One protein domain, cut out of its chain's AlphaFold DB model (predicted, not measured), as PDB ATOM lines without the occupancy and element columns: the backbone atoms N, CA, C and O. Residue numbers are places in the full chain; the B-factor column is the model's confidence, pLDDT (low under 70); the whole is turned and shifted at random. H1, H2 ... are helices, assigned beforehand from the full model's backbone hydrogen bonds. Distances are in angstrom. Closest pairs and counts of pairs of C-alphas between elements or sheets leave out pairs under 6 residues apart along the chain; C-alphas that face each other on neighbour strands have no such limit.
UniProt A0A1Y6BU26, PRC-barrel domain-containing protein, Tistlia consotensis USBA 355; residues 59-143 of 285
ATOM      1  N   ARG A  59     153.594 137.762 183.895       94.69
ATOM      2  CA  ARG A  59     152.856 138.842 183.239       94.69
ATOM      3  C   ARG A  59     152.070 139.626 184.282       94.69
ATOM      4  O   ARG A  59     152.186 140.852 184.290       94.69
ATOM      5  N   CYS A  60     151.379 138.952 185.198       95.12
ATOM      6  CA  CYS A  60     150.694 139.649 186.277       95.12
ATOM      7  C   CYS A  60     151.662 140.437 187.174       95.12
ATOM      8  O   CYS A  60     151.381 141.585 187.504       95.12
ATOM      9  N   LEU A  61     152.833 139.882 187.514       91.31
ATOM     10  CA  LEU A  61     153.847 140.595 188.305       91.31
ATOM     11  C   LEU A  61     154.326 141.886 187.624       91.31
ATOM     12  O   LEU A  61     154.429 142.922 188.281       91.31
ATOM     13  N   ARG A  62     154.564 141.859 186.305       91.88
ATOM     14  CA  ARG A  62     154.916 143.065 185.531       91.88
ATOM     15  C   ARG A  62     153.781 144.091 185.491       91.88
ATOM     16  O   ARG A  62     154.033 145.293 185.542       91.88
ATOM     17  N   ASP A  63     152.537 143.634 185.378       95.25
ATOM     18  CA  ASP A  63     151.371 144.516 185.330       95.25
ATOM     19  C   ASP A  63     151.037 145.126 186.700       95.25
ATOM     20  O   ASP A  63     150.643 146.294 186.753       95.25
ATOM     21  N   LEU A  64     151.240 144.373 187.788       92.06
ATOM     22  CA  LEU A  64     151.176 144.865 189.166       92.06
ATOM     23  C   LEU A  64     152.194 145.986 189.376       92.06
ATOM     24  O   LEU A  64     151.809 147.074 189.780       92.06
ATOM     25  N   ASP A  65     153.457 145.761 189.013       87.25
ATOM     26  CA  ASP A  65     154.530 146.758 189.115       87.25
ATOM     27  C   ASP A  65     154.244 148.031 188.286       87.25
ATOM     28  O   ASP A  65     154.454 149.157 188.744       87.25
ATOM     29  N   ARG A  66     153.683 147.886 187.076       91.06
ATOM     30  CA  ARG A  66     153.246 149.041 186.269       91.06
ATOM     31  C   ARG A  66     152.111 149.815 186.939       91.06
ATOM     32  O   ARG A  66     152.125 151.044 186.916       91.06
ATOM     33  N   PHE A  67     151.129 149.115 187.496       91.69
ATOM     34  CA  PHE A  67     150.016 149.757 188.188       91.69
ATOM     35  C   PHE A  67     150.488 150.472 189.458       91.69
ATOM     36  O   PHE A  67     150.133 151.624 189.687       91.69
ATOM     37  N   ASP A  68     151.369 149.832 190.211       85.25
ATOM     38  CA  ASP A  68     152.012 150.370 191.400       85.25
ATOM     39  C   ASP A  68     152.748 151.698 191.090       85.25
ATOM     40  O   ASP A  68     152.532 152.703 191.771       85.25
ATOM     41  N   ARG A  69     153.505 151.788 189.985       82.44
ATOM     42  CA  ARG A  69     154.064 153.075 189.507       82.44
ATOM     43  C   ARG A  69     152.998 154.130 189.198       82.44
ATOM     44  O   ARG A  69     153.156 155.278 189.597       82.44
ATOM     45  N   SER A  70     151.903 153.751 188.536       85.12
ATOM     46  CA  SER A  70     150.836 154.705 188.189       85.12
ATOM     47  C   SER A  70     150.150 155.300 189.425       85.12
ATOM     48  O   SER A  70     149.806 156.480 189.442       85.12
ATOM     49  N   LEU A  71     150.004 154.508 190.491       81.62
ATOM     50  CA  LEU A  71     149.471 154.979 191.764       81.62
ATOM     51  C   LEU A  71     150.415 155.989 192.427       81.62
ATOM     52  O   LEU A  71     149.954 156.997 192.966       81.62
ATOM     53  N   HIS A  72     151.725 155.741 192.349       74.38
ATOM     54  CA  HIS A  72     152.743 156.670 192.829       74.38
ATOM     55  C   HIS A  72     152.706 158.006 192.075       74.38
ATOM     56  O   HIS A  72     152.614 159.058 192.705       74.38
ATOM     57  N   GLU A  73     152.719 157.963 190.741       73.88
ATOM     58  CA  GLU A  73     152.693 159.149 189.873       73.88
ATOM     59  C   GLU A  73     151.424 159.987 190.073       73.88
ATOM     60  O   GLU A  73     151.477 161.215 190.086       73.88
ATOM     61  N   ALA A  74     150.283 159.333 190.299       73.62
ATOM     62  CA  ALA A  74     149.016 160.006 190.565       73.62
ATOM     63  C   ALA A  74     148.898 160.579 191.992       73.62
ATOM     64  O   ALA A  74     147.900 161.237 192.305       73.62
ATOM     65  N   GLY A  75     149.869 160.315 192.877       67.44
ATOM     66  CA  GLY A  75     149.805 160.703 194.288       67.44
ATOM     67  C   GLY A  75     148.648 160.034 195.033       67.44
ATOM     68  O   GLY A  75     148.008 160.663 195.879       67.44
ATOM     69  N   PHE A  76     148.334 158.784 194.683       71.81
ATOM     70  CA  PHE A  76     147.247 158.029 195.294       71.81
ATOM     71  C   PHE A  76     147.507 157.771 196.784       71.81
ATOM     72  O   PHE A  76     148.581 157.300 197.153       71.81
ATOM     73  N   GLY A  77     146.496 157.993 197.630       59.12
ATOM     74  CA  GLY A  77     146.521 157.545 199.027       59.12
ATOM     75  C   GLY A  77     147.083 158.531 200.054       59.12
ATOM     76  O   GLY A  77     147.567 158.075 201.086       59.12
ATOM     77  N   VAL A  78     147.013 159.843 199.801       53.91
ATOM     78  CA  VAL A  78     147.208 160.863 200.851       53.91
ATOM     79  C   VAL A  78     145.868 161.492 201.202       53.91
ATOM     80  O   VAL A  78     145.542 162.527 200.622       53.91
ATOM     81  N   LEU A  79     145.067 160.862 202.066       52.59
ATOM     82  CA  LEU A  79     143.744 161.368 202.437       52.59
ATOM     83  C   LEU A  79     143.293 160.807 203.790       52.59
ATOM     84  O   LEU A  79     142.733 159.714 203.836       52.59
ATOM     85  N   GLY A  80     143.475 161.616 204.834       47.19
ATOM     86  CA  GLY A  80     143.189 161.266 206.221       47.19
ATOM     87  C   GLY A  80     141.763 160.784 206.511       47.19
ATOM     88  O   GLY A  80     140.815 161.255 205.868       47.19
ATOM     89  N   PRO A  81     141.573 159.907 207.516       42.81
ATOM     90  CA  PRO A  81     140.287 159.689 208.158       42.81
ATOM     91  C   PRO A  81     139.884 160.937 208.964       42.81
ATOM     92  O   PRO A  81     140.360 161.134 210.076       42.81
ATOM     93  N   ASP A  82     139.043 161.779 208.345       49.41
ATOM     94  CA  ASP A  82     138.086 162.765 208.906       49.41
ATOM     95  C   ASP A  82     138.101 164.161 208.228       49.41
ATOM     96  O   ASP A  82     139.003 164.537 207.478       49.41
ATOM     97  N   SER A  83     136.989 164.888 208.412       44.16
ATOM     98  CA  SER A  83     136.266 165.788 207.482       44.16
ATOM     99  C   SER A  83     136.954 167.044 206.931       44.16
ATOM    100  O   SER A  83     136.345 167.749 206.126       44.16
ATOM    101  N   ASP A  84     138.186 167.345 207.330       51.16
ATOM    102  CA  ASP A  84     138.856 168.599 206.954       51.16
ATOM    103  C   ASP A  84     139.679 168.493 205.668       51.16
ATOM    104  O   ASP A  84     140.273 169.479 205.218       51.16
ATOM    105  N   SER A  85     139.733 167.314 205.042       58.59
ATOM    106  CA  SER A  85     140.186 167.225 203.657       58.59
ATOM    107  C   SER A  85     139.052 167.690 202.736       58.59
ATOM    108  O   SER A  85     138.103 166.936 202.516       58.59
ATOM    109  N   PRO A  86     139.140 168.882 202.105       57.31
ATOM    110  CA  PRO A  86     138.112 169.343 201.167       57.31
ATOM    111  C   PRO A  86     138.037 168.463 199.906       57.31
ATOM    112  O   PRO A  86     137.208 168.694 199.022       57.31
ATOM    113  N   PHE A  87     138.934 167.482 199.780       61.50
ATOM    114  CA  PHE A  87     139.127 166.642 198.607       61.50
ATOM    115  C   PHE A  87     138.404 165.291 198.692       61.50
ATOM    116  O   PHE A  87     138.343 164.605 197.675       61.50
ATOM    117  N   VAL A  88     137.843 164.913 199.849       61.69
ATOM    118  CA  VAL A  88     137.156 163.622 200.033       61.69
ATOM    119  C   VAL A  88     135.686 163.831 200.391       61.69
ATOM    120  O   VAL A  88     135.398 164.564 201.334       61.69
ATOM    121  N   PRO A  89     134.735 163.195 199.686       59.09
ATOM    122  CA  PRO A  89     133.333 163.226 200.089       59.09
ATOM    123  C   PRO A  89     133.112 162.613 201.490       59.09
ATOM    124  O   PRO A  89     133.768 161.631 201.841       59.09
ATOM    125  N   PRO A  90     132.149 163.106 202.284       57.78
ATOM    126  CA  PRO A  90     131.701 162.409 203.490       57.78
ATOM    127  C   PRO A  90     131.230 160.978 203.179       57.78
ATOM    128  O   PRO A  90     130.570 160.751 202.165       57.78
ATOM    129  N   GLY A  91     131.559 160.006 204.039       59.91
ATOM    130  CA  GLY A  91     131.184 158.593 203.846       59.91
ATOM    131  C   GLY A  91     132.002 157.847 202.784       59.91
ATOM    132  O   GLY A  91     131.670 156.723 202.421       59.91
ATOM    133  N   TYR A  92     133.076 158.461 202.283       61.78
ATOM    134  CA  TYR A  92     134.010 157.831 201.350       61.78
ATOM    135  C   TYR A  92     134.826 156.687 201.978       61.78
ATOM    136  O   TYR A  92     135.326 155.812 201.270       61.78
ATOM    137  N   PHE A  93     134.929 156.680 203.308       60.34
ATOM    138  CA  PHE A  93     135.520 155.607 204.096       60.34
ATOM    139  C   PHE A  93     134.412 154.688 204.620       60.34
ATOM    140  O   PHE A  93     133.458 155.151 205.245       60.34
ATOM    141  N   ASP A  94     134.534 153.389 204.352       64.81
ATOM    142  CA  ASP A  94     133.657 152.347 204.887       64.81
ATOM    143  C   ASP A  94     134.431 151.479 205.900       64.81
ATOM    144  O   ASP A  94     135.614 151.696 206.173       64.81
ATOM    145  N   SER A  95     133.782 150.455 206.456       60.94
ATOM    146  CA  SER A  95     134.421 149.514 207.388       60.94
ATOM    147  C   SER A  95     135.590 148.721 206.780       60.94
ATOM    148  O   SER A  95     136.248 147.972 207.496       60.94
ATOM    149  N   THR A  96     135.838 148.835 205.471       63.31
ATOM    150  CA  THR A  96     136.952 148.187 204.761       63.31
ATOM    151  C   THR A  96     138.196 149.081 204.660       63.31
ATOM    152  O   THR A  96     139.221 148.650 204.127       63.31
ATOM    153  N   GLY A  97     138.137 150.296 205.220       67.94
ATOM    154  CA  GLY A  97     139.264 151.214 205.355       67.94
ATOM    155  C   GLY A  97     139.429 152.177 204.179       67.94
ATOM    156  O   GLY A  97     138.566 152.324 203.312       67.94
ATOM    157  N   THR A  98     140.569 152.864 204.151       70.69
ATOM    158  CA  THR A  98     140.885 153.866 203.125       70.69
ATOM    159  C   THR A  98     141.126 153.198 201.764       70.69
ATOM    160  O   THR A  98     141.509 152.021 201.708       70.69
ATOM    161  N   PRO A  99     140.959 153.904 200.627       76.06
ATOM    162  CA  PRO A  99     141.297 153.343 199.318       76.06
ATOM    163  C   PRO A  99     142.712 152.761 199.274       76.06
ATOM    164  O   PRO A  99     142.933 151.717 198.665       76.06
ATOM    165  N   ARG A 100     143.659 153.395 199.973       74.88
ATOM    166  CA  ARG A 100     145.034 152.915 200.109       74.88
ATOM    167  C   ARG A 100     145.114 151.585 200.850       74.88
ATOM    168  O   ARG A 100     145.732 150.656 200.332       74.88
ATOM    169  N   HIS A 101     144.460 151.477 202.007       75.62
ATOM    170  CA  HIS A 101     144.383 150.228 202.766       75.62
ATOM    171  C   HIS A 101     143.845 149.088 201.887       75.62
ATOM    172  O   HIS A 101     144.440 148.012 201.804       75.62
ATOM    173  N   ARG A 102     142.765 149.356 201.145       81.69
ATOM    174  CA  ARG A 102     142.134 148.384 200.242       81.69
ATOM    175  C   ARG A 102     143.047 147.971 199.089       81.69
ATOM    176  O   ARG A 102     143.180 146.777 198.833       81.69
ATOM    177  N   ILE A 103     143.697 148.924 198.410       86.31
ATOM    178  CA  ILE A 103     144.676 148.619 197.351       86.31
ATOM    179  C   ILE A 103     145.816 147.767 197.908       86.31
ATOM    180  O   ILE A 103     146.190 146.781 197.278       86.31
ATOM    181  N   ARG A 104     146.343 148.101 199.092       82.25
ATOM    182  CA  ARG A 104     147.420 147.334 199.724       82.25
ATOM    183  C   ARG A 104     146.991 145.887 199.982       82.25
ATOM    184  O   ARG A 104     147.723 144.974 199.605       82.25
ATOM    185  N   ALA A 105     145.811 145.687 200.568       84.88
ATOM    186  CA  ALA A 105     145.266 144.361 200.855       84.88
ATOM    187  C   ALA A 105     145.046 143.534 199.576       84.88
ATOM    188  O   ALA A 105     145.525 142.402 199.479       84.88
ATOM    189  N   LEU A 106     144.388 144.116 198.566       92.06
ATOM    190  CA  LEU A 106     144.158 143.463 197.274       92.06
ATOM    191  C   LEU A 106     145.475 143.095 196.597       92.06
ATOM    192  O   LEU A 106     145.640 141.984 196.107       92.06
ATOM    193  N   ARG A 107     146.460 143.984 196.622       89.31
ATOM    194  CA  ARG A 107     147.749 143.707 196.003       89.31
ATOM    195  C   ARG A 107     148.513 142.593 196.710       89.31
ATOM    196  O   ARG A 107     149.123 141.768 196.037       89.31
ATOM    197  N   SER A 108     148.476 142.534 198.043       87.56
ATOM    198  CA  SER A 108     149.039 141.400 198.788       87.56
ATOM    199  C   SER A 108     148.399 140.077 198.355       87.56
ATOM    200  O   SER A 108     149.116 139.099 198.148       87.56
ATOM    201  N   ALA A 109     147.079 140.060 198.135       93.06
ATOM    202  CA  ALA A 109     146.384 138.897 197.589       93.06
ATOM    203  C   ALA A 109     146.805 138.590 196.138       93.06
ATOM    204  O   ALA A 109     147.117 137.443 195.825       93.06
ATOM    205  N   ALA A 110     146.887 139.600 195.265       94.75
ATOM    206  CA  ALA A 110     147.340 139.440 193.883       94.75
ATOM    207  C   ALA A 110     148.759 138.864 193.818       94.75
ATOM    208  O   ALA A 110     149.018 137.943 193.049       94.75
ATOM    209  N   TYR A 111     149.666 139.351 194.667       89.00
ATOM    210  CA  TYR A 111     151.029 138.842 194.743       89.00
ATOM    211  C   TYR A 111     151.076 137.387 195.213       89.00
ATOM    212  O   TYR A 111     151.779 136.589 194.603       89.00
ATOM    213  N   ALA A 112     150.304 137.013 196.238       90.19
ATOM    214  CA  ALA A 112     150.210 135.617 196.668       90.19
ATOM    215  C   ALA A 112     149.733 134.708 195.521       90.19
ATOM    216  O   ALA A 112     150.379 133.708 195.219       90.19
ATOM    217  N   LEU A 113     148.684 135.118 194.799       93.19
ATOM    218  CA  LEU A 113     148.173 134.404 193.623       93.19
ATOM    219  C   LEU A 113     149.199 134.335 192.481       93.19
ATOM    220  O   LEU A 113     149.287 133.326 191.780       93.19
ATOM    221  N   ALA A 114     149.984 135.393 192.286       91.75
ATOM    222  CA  ALA A 114     151.040 135.425 191.282       91.75
ATOM    223  C   ALA A 114     152.174 134.461 191.624       91.75
ATOM    224  O   ALA A 114     152.660 133.730 190.758       91.75
ATOM    225  N   MET A 115     152.574 134.449 192.895       86.56
ATOM    226  CA  MET A 115     153.541 133.497 193.415       86.56
ATOM    227  C   MET A 115     152.999 132.078 193.331       86.56
ATOM    228  O   MET A 115     153.798 131.185 193.132       86.56
ATOM    229  N   GLU A 116     151.678 131.877 193.366       90.19
ATOM    230  CA  GLU A 116     151.005 130.606 193.080       90.19
ATOM    231  C   GLU A 116     150.903 130.244 191.579       90.19
ATOM    232  O   GLU A 116     150.234 129.270 191.221       90.19
ATOM    233  N   GLY A 117     151.521 131.015 190.677       91.56
ATOM    234  CA  GLY A 117     151.440 130.793 189.227       91.56
ATOM    235  C   GLY A 117     150.048 131.051 188.633       91.56
ATOM    236  O   GLY A 117     149.807 130.795 187.453       91.56
ATOM    237  N   SER A 118     149.108 131.580 189.424       94.62
ATOM    238  CA  SER A 118     147.721 131.808 189.020       94.62
ATOM    239  C   SER A 118     147.555 133.143 188.290       94.62
ATOM    240  O   SER A 118     146.972 134.087 188.824       94.62
ATOM    241  N   GLU A 119     148.014 133.211 187.039       95.19
ATOM    242  CA  GLU A 119     147.938 134.406 186.178       95.19
ATOM    243  C   GLU A 119     146.521 135.001 186.115       95.19
ATOM    244  O   GLU A 119     146.329 136.178 186.415       95.19
ATOM    245  N   ALA A 120     145.505 134.184 185.813       97.19
ATOM    246  CA  ALA A 120     144.125 134.655 185.683       97.19
ATOM    247  C   ALA A 120     143.557 135.229 186.995       97.19
ATOM    248  O   ALA A 120     142.879 136.256 186.981       97.19
ATOM    249  N   ARG A 121     143.849 134.593 188.140       97.50
ATOM    250  CA  ARG A 121     143.356 135.050 189.452       97.50
ATOM    251  C   ARG A 121     144.064 136.326 189.893       97.50
ATOM    252  O   ARG A 121     143.412 137.248 190.366       97.50
ATOM    253  N   CYS A 122     145.378 136.393 189.696       97.31
ATOM    254  CA  CYS A 122     146.154 137.596 189.964       97.31
ATOM    255  C   CYS A 122     145.652 138.784 189.127       97.31
ATOM    256  O   CYS A 122     145.429 139.869 189.662       97.31
ATOM    257  N   GLN A 123     145.395 138.561 187.832       98.06
ATOM    258  CA  GLN A 123     144.893 139.599 186.936       98.06
ATOM    259  C   GLN A 123     143.509 140.113 187.357       98.06
ATOM    260  O   GLN A 123     143.288 141.320 187.317       98.06
ATOM    261  N   ALA A 124     142.615 139.226 187.807       98.25
ATOM    262  CA  ALA A 124     141.296 139.617 188.303       98.25
ATOM    263  C   ALA A 124     141.395 140.566 189.511       98.25
ATOM    264  O   ALA A 124     140.752 141.613 189.532       98.25
ATOM    265  N   VAL A 125     142.271 140.257 190.474       97.88
ATOM    266  CA  VAL A 125     142.497 141.128 191.639       97.88
ATOM    267  C   VAL A 125     143.126 142.466 191.229       97.88
ATOM    268  O   VAL A 125     142.745 143.520 191.741       97.88
ATOM    269  N   LEU A 126     144.055 142.460 190.268       97.06
ATOM    270  CA  LEU A 126     144.616 143.693 189.711       97.06
ATOM    271  C   LEU A 126     143.544 144.556 189.019       97.06
ATOM    272  O   LEU A 126     143.574 145.786 189.119       97.06
ATOM    273  N   ASP A 127     142.573 143.950 188.345       97.75
ATOM    274  CA  ASP A 127     141.476 144.685 187.713       97.75
ATOM    275  C   ASP A 127     140.528 145.316 188.749       97.75
ATOM    276  O   ASP A 127     140.095 146.460 188.560       97.75
ATOM    277  N   ASP A 128     140.304 144.658 189.889       95.69
ATOM    278  CA  ASP A 128     139.590 145.245 191.031       95.69
ATOM    279  C   ASP A 128     140.333 146.454 191.608       95.69
ATOM    280  O   ASP A 128     139.725 147.500 191.864       95.69
ATOM    281  N   MET A 129     141.659 146.359 191.750       94.50
ATOM    282  CA  MET A 129     142.496 147.476 192.195       94.50
ATOM    283  C   MET A 129     142.414 148.662 191.227       94.50
ATOM    284  O   MET A 129     142.207 149.798 191.656       94.50
ATOM    285  N   ARG A 130     142.500 148.412 189.914       94.88
ATOM    286  CA  ARG A 130     142.326 149.442 188.873       94.88
ATOM    287  C   ARG A 130     140.937 150.071 188.930       94.88
ATOM    288  O   ARG A 130     140.793 151.278 188.760       94.88
ATOM    289  N   SER A 131     139.906 149.266 189.170       91.88
ATOM    290  CA  SER A 131     138.529 149.735 189.325       91.88
ATOM    291  C   SER A 131     138.381 150.651 190.541       91.88
ATOM    292  O   SER A 131     137.798 151.731 190.433       91.88
ATOM    293  N   LEU A 132     138.969 150.268 191.677       88.19
ATOM    294  CA  LEU A 132     138.993 151.083 192.889       88.19
ATOM    295  C   LEU A 132     139.749 152.400 192.675       88.19
ATOM    296  O   LEU A 132     139.238 153.459 193.034       88.19
ATOM    297  N   PHE A 133     140.911 152.348 192.023       86.81
ATOM    298  CA  PHE A 133     141.673 153.538 191.660       86.81
ATOM    299  C   PHE A 133     140.886 154.482 190.747       86.81
ATOM    300  O   PHE A 133     140.837 155.676 191.014       86.81
ATOM    301  N   ARG A 134     140.214 153.970 189.708       87.06
ATOM    302  CA  ARG A 134     139.386 154.802 188.816       87.06
ATOM    303  C   ARG A 134     138.236 155.479 189.551       87.06
ATOM    304  O   ARG A 134     138.022 156.665 189.347       87.06
ATOM    305  N   ARG A 135     137.525 154.756 190.424       82.44
ATOM    306  CA  ARG A 135     136.468 155.359 191.258       82.44
ATOM    307  C   ARG A 135     137.025 156.449 192.168       82.44
ATOM    308  O   ARG A 135     136.363 157.455 192.390       82.44
ATOM    309  N   HIS A 136     138.236 156.249 192.683       77.81
ATOM    310  CA  HIS A 136     138.928 157.263 193.462       77.81
ATOM    311  C   HIS A 136     139.278 158.492 192.632       77.81
ATOM    312  O   HIS A 136     138.894 159.588 193.020       77.81
ATOM    313  N   GLN A 137     139.922 158.304 191.478       76.69
ATOM    314  CA  GLN A 137     140.243 159.393 190.559       76.69
ATOM    315  C   GLN A 137     138.988 160.171 190.166       76.69
ATOM    316  O   GLN A 137     138.964 161.374 190.339       76.69
ATOM    317  N   GLN A 138     137.896 159.511 189.786       77.44
ATOM    318  CA  GLN A 138     136.641 160.189 189.437       77.44
ATOM    319  C   GLN A 138     136.042 161.018 190.581       77.44
ATOM    320  O   GLN A 138     135.403 162.034 190.329       77.44
ATOM    321  N   ALA A 139     136.239 160.607 191.838       70.81
ATOM    322  CA  ALA A 139     135.778 161.379 192.990       70.81
ATOM    323  C   ALA A 139     136.603 162.662 193.213       70.81
ATOM    324  O   ALA A 139     136.108 163.598 193.843       70.81
ATOM    325  N   ILE A 140     137.839 162.713 192.698       68.69
ATOM    326  CA  ILE A 140     138.776 163.834 192.880       68.69
ATOM    327  C   ILE A 140     139.059 164.629 191.585       68.69
ATOM    328  O   ILE A 140     139.496 165.779 191.657       68.69
ATOM    329  N   GLU A 141     138.820 164.052 190.406       60.53
ATOM    330  CA  GLU A 141     139.022 164.646 189.082       60.53
ATOM    331  C   GLU A 141     137.892 165.640 188.787       60.53
ATOM    332  O   GLU A 141     136.727 165.279 188.649       60.53
ATOM    333  N   GLY A 142     138.242 166.928 188.712       54.31
ATOM    334  CA  GLY A 142     137.278 168.005 188.467       54.31
ATOM    335  C   GLY A 142     137.668 169.381 189.002       54.31
ATOM    336  O   GLY A 142     136.949 170.343 188.744       54.31
ATOM    337  N   ARG A 143     138.790 169.532 189.725       56.91
ATOM    338  CA  ARG A 143     139.259 170.866 190.144       56.91
ATOM    339  C   ARG A 143     140.751 171.078 189.765       56.91
ATOM    340  O   ARG A 143     141.639 170.422 190.301       56.91
TER     341      ARG A 143
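What this domain is: This is residues 59 to 143 of the 285 residues of the protein "PRC-barrel domain-containing protein" of Tistlia consotensis USBA 355 (UniProt A0A1Y6BU26). Three helices lie side by side in an up-and-down bundle, each running against the one before it, and a long loop, residues 74 to 98, lies at one end. The printed part has 85 residues with named helices H1, H2, H3, no named strand, class all helix. It is only just compact, close to loose, with a radius of gyration of the C-alphas of 13.8 A, and spans 43 by 26 by 15 A.

Where its parts are: H1, residues 59 to 73, starts at C-alpha (152.856, 138.842, 183.239). H2 is residues 99 to 115, 24.1 A. H3, residues 119 to 140, 31.5 A, ends at C-alpha (138.776, 163.834, 192.880).

How they stand to each other: H1 and H2, a hairpin, touch through residues 60 to 64 and 107 to 114 alone; the closest C-alphas, Cys 60 and Ala 114, are 6.6 A apart. H1 and H3 touch, the same way at a shallow tilt of 16 degrees; the closest C-alphas, Cys 60 and Gln 123, are 5.8 A apart. H2 and H3, a hairpin, touch at a shallow tilt of 14 degrees; the closest C-alphas, Ala 110 and Cys 122, are 4.5 A apart. In H1, H2 and H3 every O i to N i+4 pair is within hydrogen-bond range.

The domain as a whole: The farthest C-alphas, Asp 84 and Gly 117, are 43.6 A apart. The printed part has no cut. The link H1 to H2 is long. The pLDDT is under 70 at residues 75, 77 to 97 and 140 to 143.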